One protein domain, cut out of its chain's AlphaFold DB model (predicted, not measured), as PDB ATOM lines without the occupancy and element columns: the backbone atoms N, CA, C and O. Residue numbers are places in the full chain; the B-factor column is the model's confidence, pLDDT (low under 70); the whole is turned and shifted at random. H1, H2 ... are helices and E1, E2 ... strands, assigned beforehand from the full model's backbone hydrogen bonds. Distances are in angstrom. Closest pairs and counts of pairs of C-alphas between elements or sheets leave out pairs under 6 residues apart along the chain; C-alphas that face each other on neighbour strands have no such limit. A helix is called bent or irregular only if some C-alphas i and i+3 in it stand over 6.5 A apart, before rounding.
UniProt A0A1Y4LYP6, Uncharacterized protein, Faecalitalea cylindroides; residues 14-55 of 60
ATOM      1  N   ALA A  14    -142.359   9.795  36.936       86.75
ATOM      2  CA  ALA A  14    -142.235   8.423  36.463       86.75
ATOM      3  C   ALA A  14    -140.776   7.947  36.535       86.75
ATOM      4  O   ALA A  14    -139.852   8.728  36.298       86.75
ATOM      5  N   TYR A  15    -140.579   6.675  36.862       85.81
ATOM      6  CA  TYR A  15    -139.280   6.021  36.982       85.81
ATOM      7  C   TYR A  15    -139.367   4.565  36.516       85.81
ATOM      8  O   TYR A  15    -140.454   4.021  36.327       85.81
ATOM      9  N   ILE A  16    -138.209   3.959  36.273       86.31
ATOM     10  CA  ILE A  16    -138.097   2.537  35.947       86.31
ATOM     11  C   ILE A  16    -137.727   1.819  37.235       86.31
ATOM     12  O   ILE A  16    -136.770   2.228  37.890       86.31
ATOM     13  N   ASP A  17    -138.461   0.766  37.562       85.19
ATOM     14  CA  ASP A  17    -138.180  -0.092  38.708       85.19
ATOM     15  C   ASP A  17    -138.030  -1.554  38.260       85.19
ATOM     16  O   ASP A  17    -138.334  -1.905  37.110       85.19
ATOM     17  N   VAL A  18    -137.493  -2.401  39.136       84.56
ATOM     18  CA  VAL A  18    -137.216  -3.813  38.862       84.56
ATOM     19  C   VAL A  18    -137.891  -4.683  39.903       84.56
ATOM     20  O   VAL A  18    -137.591  -4.611  41.089       84.56
ATOM     21  N   LEU A  19    -138.746  -5.584  39.435       79.81
ATOM     22  CA  LEU A  19    -139.430  -6.539  40.287       79.81
ATOM     23  C   LEU A  19    -139.361  -7.932  39.662       79.81
ATOM     24  O   LEU A  19    -139.640  -8.104  38.475       79.81
ATOM     25  N   LEU A  20    -138.972  -8.931  40.464       81.50
ATOM     26  CA  LEU A  20    -138.795 -10.324  40.028       81.50
ATOM     27  C   LEU A  20    -137.912 -10.440  38.765       81.50
ATOM     28  O   LEU A  20    -138.196 -11.215  37.854       81.50
ATOM     29  N   GLY A  21    -136.863  -9.612  38.679       82.44
ATOM     30  CA  GLY A  21    -135.939  -9.570  37.539       82.44
ATOM     31  C   GLY A  21    -136.495  -8.912  36.268       82.44
ATOM     32  O   GLY A  21    -135.815  -8.898  35.244       82.44
ATOM     33  N   LYS A  22    -137.707  -8.346  36.308       81.31
ATOM     34  CA  LYS A  22    -138.332  -7.650  35.176       81.31
ATOM     35  C   LYS A  22    -138.382  -6.149  35.425       81.31
ATOM     36  O   LYS A  22    -138.812  -5.697  36.480       81.31
ATOM     37  N   GLN A  23    -137.958  -5.381  34.423       85.12
ATOM     38  CA  GLN A  23    -138.039  -3.922  34.450       85.12
ATOM     39  C   GLN A  23    -139.438  -3.455  34.039       85.12
ATOM     40  O   GLN A  23    -139.972  -3.912  33.020       85.12
ATOM     41  N   TYR A  24    -139.996  -2.511  34.787       82.56
ATOM     42  CA  TYR A  24    -141.291  -1.898  34.501       82.56
ATOM     43  C   TYR A  24    -141.279  -0.398  34.807       82.56
ATOM     44  O   TYR A  24    -140.353   0.120  35.425       82.56
ATOM     45  N   ILE A  25    -142.295   0.318  34.320       82.00
ATOM     46  CA  ILE A  25    -142.467   1.752  34.586       82.00
ATOM     47  C   ILE A  25    -143.399   1.930  35.776       82.00
ATOM     48  O   ILE A  25    -144.520   1.426  35.769       82.00
ATOM     49  N   GLN A  26    -142.949   2.708  36.749       82.44
ATOM     50  CA  GLN A  26    -143.719   3.111  37.912       82.44
ATOM     51  C   GLN A  26    -143.787   4.635  37.999       82.44
ATOM     52  O   GLN A  26    -143.036   5.358  37.339       82.44
ATOM     53  N   CYS A  27    -144.711   5.150  38.805       83.81
ATOM     54  CA  CYS A  27    -144.818   6.574  39.049       83.81
ATOM     55  C   CYS A  27    -145.034   6.892  40.530       83.81
ATOM     56  O   CYS A  27    -145.823   6.263  41.227       83.81
ATOM     57  N   PHE A  28    -144.381   7.950  41.010       85.00
ATOM     58  CA  PHE A  28    -144.697   8.558  42.299       85.00
ATOM     59  C   PHE A  28    -145.972   9.391  42.165       85.00
ATOM     60  O   PHE A  28    -145.940  10.578  41.833       85.00
ATOM     61  N   HIS A  29    -147.114   8.744  42.372       83.38
ATOM     62  CA  HIS A  29    -148.425   9.380  42.303       83.38
ATOM     63  C   HIS A  29    -148.651  10.388  43.431       83.38
ATOM     64  O   HIS A  29    -148.435  10.085  44.604       83.38
ATOM     65  N   LYS A  30    -149.183  11.564  43.079       83.06
ATOM     66  CA  LYS A  30    -149.738  12.509  44.061       83.06
ATOM     67  C   LYS A  30    -151.076  11.985  44.609       83.06
ATOM     68  O   LYS A  30    -151.649  11.039  44.059       83.06
ATOM     69  N   LYS A  31    -151.578  12.588  45.696       79.75
ATOM     70  CA  LYS A  31    -152.907  12.267  46.253       79.75
ATOM     71  C   LYS A  31    -153.979  12.360  45.151       79.75
ATOM     72  O   LYS A  31    -153.906  13.250  44.309       79.75
ATOM     73  N   ASN A  32    -154.941  11.432  45.165       77.69
ATOM     74  CA  ASN A  32    -156.079  11.348  44.234       77.69
ATOM     75  C   ASN A  32    -155.719  11.130  42.750       77.69
ATOM     76  O   ASN A  32    -156.429  11.587  41.858       77.69
ATOM     77  N   CYS A  33    -154.618  10.436  42.449       81.62
ATOM     78  CA  CYS A  33    -154.310  10.101  41.061       81.62
ATOM     79  C   CYS A  33    -155.272   9.041  40.500       81.62
ATOM     80  O   CYS A  33    -155.329   7.937  41.025       81.62
ATOM     81  N   LEU A  34    -155.926   9.347  39.374       77.44
ATOM     82  CA  LEU A  34    -156.811   8.418  38.648       77.44
ATOM     83  C   LEU A  34    -156.097   7.180  38.085       77.44
ATOM     84  O   LEU A  34    -156.737   6.198  37.744       77.44
ATOM     85  N   MET A  35    -154.768   7.223  37.994       74.75
ATOM     86  CA  MET A  35    -153.953   6.074  37.601       74.75
ATOM     87  C   MET A  35    -153.722   5.094  38.763       74.75
ATOM     88  O   MET A  35    -153.114   4.056  38.535       74.75
ATOM     89  N   LYS A  36    -154.144   5.424  39.999       69.00
ATOM     90  CA  LYS A  36    -154.105   4.494  41.133       69.00
ATOM     91  C   LYS A  36    -155.372   3.622  41.156       69.00
ATOM     92  O   LYS A  36    -156.460   4.169  41.007       69.00
ATOM     93  N   PRO A  37    -155.259   2.313  41.446       57.66
ATOM     94  CA  PRO A  37    -154.037   1.603  41.825       57.66
ATOM     95  C   PRO A  37    -153.065   1.460  40.652       57.66
ATOM     96  O   PRO A  37    -153.504   1.336  39.514       57.66
ATOM     97  N   ASP A  38    -151.760   1.486  40.957       62.91
ATOM     98  CA  ASP A  38    -150.686   1.116  40.034       62.91
ATOM     99  C   ASP A  38    -150.945  -0.329  39.582       62.91
ATOM    100  O   ASP A  38    -150.470  -1.283  40.196       62.91
ATOM    101  N   THR A  39    -151.800  -0.520  38.579       51.53
ATOM    102  CA  THR A  39    -152.118  -1.830  38.029       51.53
ATOM    103  C   THR A  39    -150.847  -2.309  37.370       51.53
ATOM    104  O   THR A  39    -150.457  -1.829  36.309       51.53
ATOM    105  N   TRP A  40    -150.126  -3.179  38.066       55.44
ATOM    106  CA  TRP A  40    -148.856  -3.713  37.621       55.44
ATOM    107  C   TRP A  40    -148.965  -4.218  36.184       55.44
ATOM    108  O   TRP A  40    -149.412  -5.333  35.916       55.44
ATOM    109  N   LEU A  41    -148.478  -3.406  35.251       54.03
ATOM    110  CA  LEU A  41    -148.049  -3.862  33.949       54.03
ATOM    111  C   LEU A  41    -146.774  -4.673  34.192       54.03
ATOM    112  O   LEU A  41    -145.670  -4.218  33.891       54.03
ATOM    113  N   ILE A  42    -146.920  -5.914  34.676       55.28
ATOM    114  CA  ILE A  42    -145.983  -6.989  34.330       55.28
ATOM    115  C   ILE A  42    -146.153  -7.186  32.823       55.28
ATOM    116  O   ILE A  42    -146.815  -8.092  32.326       55.28
ATOM    117  N   SER A  43    -145.635  -6.226  32.073       59.22
ATOM    118  CA  SER A  43    -145.682  -6.229  30.637       59.22
ATOM    119  C   SER A  43    -144.655  -7.256  30.199       59.22
ATOM    120  O   SER A  43    -143.474  -7.132  30.512       59.22
ATOM    121  N   TYR A  44    -145.079  -8.256  29.432       65.62
ATOM    122  CA  TYR A  44    -144.150  -9.135  28.716       65.62
ATOM    123  C   TYR A  44    -143.306  -8.368  27.682       65.62
ATOM    124  O   TYR A  44    -142.388  -8.920  27.081       65.62
ATOM    125  N   ASN A  45    -143.602  -7.082  27.458       73.81
ATOM    126  CA  ASN A  45    -142.842  -6.236  26.557       73.81
ATOM    127  C   ASN A  45    -141.548  -5.737  27.199       73.81
ATOM    128  O   ASN A  45    -141.501  -5.367  28.370       73.81
ATOM    129  N   SER A  46    -140.513  -5.614  26.368       83.75
ATOM    130  CA  SER A  46    -139.254  -4.987  26.761       83.75
ATOM    131  C   SER A  46    -139.463  -3.567  27.298       83.75
ATOM    132  O   SER A  46    -140.342  -2.831  26.837       83.75
ATOM    133  N   ILE A  47    -138.596  -3.143  28.221       84.00
ATOM    134  CA  ILE A  47    -138.667  -1.808  28.831       84.00
ATOM    135  C   ILE A  47    -138.684  -0.684  27.784       84.00
ATOM    136  O   ILE A  47    -139.402   0.296  27.933       84.00
ATOM    137  N   LYS A  48    -137.995  -0.857  26.645       85.81
ATOM    138  CA  LYS A  48    -138.021   0.098  25.522       85.81
ATOM    139  C   LYS A  48    -139.429   0.292  24.946       85.81
ATOM    140  O   LYS A  48    -139.826   1.425  24.675       85.81
ATOM    141  N   LYS A  49    -140.190  -0.795  24.760       83.44
ATOM    142  CA  LYS A  49    -141.584  -0.726  24.289       83.44
ATOM    143  C   LYS A  49    -142.475  -0.056  25.330       83.44
ATOM    144  O   LYS A  49    -143.297   0.777  24.958       83.44
ATOM    145  N   GLN A  50    -142.268  -0.366  26.609       82.69
ATOM    146  CA  GLN A  50    -142.994   0.274  27.705       82.69
ATOM    147  C   GLN A  50    -142.723   1.787  27.742       82.69
ATOM    148  O   GLN A  50    -143.670   2.567  27.778       82.69
ATOM    149  N   ILE A  51    -141.460   2.220  27.619       85.88
ATOM    150  CA  ILE A  51    -141.083   3.646  27.590       85.88
ATOM    151  C   ILE A  51    -141.739   4.345  26.400       85.88
ATOM    152  O   ILE A  51    -142.303   5.430  26.548       85.88
ATOM    153  N   LYS A  52    -141.708   3.720  25.216       86.44
ATOM    154  CA  LYS A  52    -142.346   4.274  24.017       86.44
ATOM    155  C   LYS A  52    -143.857   4.411  24.204       86.44
ATOM    156  O   LYS A  52    -144.400   5.451  23.852       86.44
ATOM    157  N   ALA A  53    -144.526   3.406  24.769       82.56
ATOM    158  CA  ALA A  53    -145.961   3.456  25.048       82.56
ATOM    159  C   ALA A  53    -146.302   4.560  26.064       82.56
ATOM    160  O   ALA A  53    -147.152   5.410  25.790       82.56
ATOM    161  N   TRP A  54    -145.565   4.611  27.177       83.56
ATOM    162  CA  TRP A  54    -145.715   5.615  28.230       83.56
ATOM    163  C   TRP A  54    -145.527   7.048  27.716       83.56
ATOM    164  O   TRP A  54    -146.300   7.951  28.050       83.56
ATOM    165  N   ASN A  55    -144.513   7.262  26.872       84.81
ATOM    166  CA  ASN A  55    -144.207   8.572  26.306       84.81
ATOM    167  C   ASN A  55    -145.109   8.948  25.116       84.81
ATOM    168  O   ASN A  55    -145.299  10.148  24.883       84.81
TER     169      ASN A  55
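Overview. This is residues 14 to 55 of the 60 residues of an uncharacterized protein of Faecalitalea cylindroides (UniProt A0A1Y4LYP6). A two-stranded hairpin, E1 and E2, has one short helix, H1, packed over it, mostly over E2. Between E2 and H1 a long loop with no named element, residues 29 to 46, swings out past the end of E2 as far as Asn 32 and then folds back to bring H1 near the hairpin. The printed part has 42 residues, with the named elements E1, E2 and H1 in that order along the chain; the sheet has the order E1 - E2, antiparallel, and the class is mixed, helices and strands. The whole is only just compact, close to loose, with a radius of gyration of the C-alphas of 10.6 A, and the C-alphas span 29 by 23 by 14 A along their three main axes.

Arrangement. E1, residues 14 to 19, and E2, residues 22 to 28, form a hairpin of antiparallel neighbour strands, with 141 degrees between their N-to-C directions. The C-alphas of Ala 14 and Cys 27 face each other at 4.1 A, and those of Leu 19 and Lys 22 at 5.3 A. N of Tyr 15 and O of Gln 26 are within hydrogen-bond range at 2.8 A, as are N of Tyr 24 and O of Asp 17 at 2.9 A. H1, residues 47 to 55, and E2 have 6 pairs of C-alphas within 8 A; the closest are those of Gln 23 and Ile 47, 6.0 A apart. The centres of E2 and H1 are 10.6 A apart. E1 and H1 are near each other, with 5 pairs of C-alphas within 10 A. In H1 every O i to N i+4 pair is within hydrogen-bond range.

Along the chain. E1 begins at C-alpha 14, at (-142.235, 8.423, 36.463), and runs 15.7 A from first to last C-alpha. After a tight link of two residues, E2 begins at C-alpha 22, at (-138.332, -7.650, 35.176); it is 18.8 A long. H1 measures 12.0 A from C-alpha 47 to C-alpha 55, the latter at (-144.207, 8.572, 26.306), and it is not bent.

Size, cuts and confidence. The two C-alphas farthest apart are those of Gly 21 and Asn 32, at 29.8 A, while the first and last printed C-alphas, of Ala 14 and Asn 55, are 10.3 A apart. The printed part has no cut. The link from E2 to H1 is long, with 18 residues whose C-alphas lie 6 to 18 A from the mean of the C-alphas. The mean pLDDT of the printed part is 77.6, and the model's confidence is low, under 70, at residues 36 to 44, within that link.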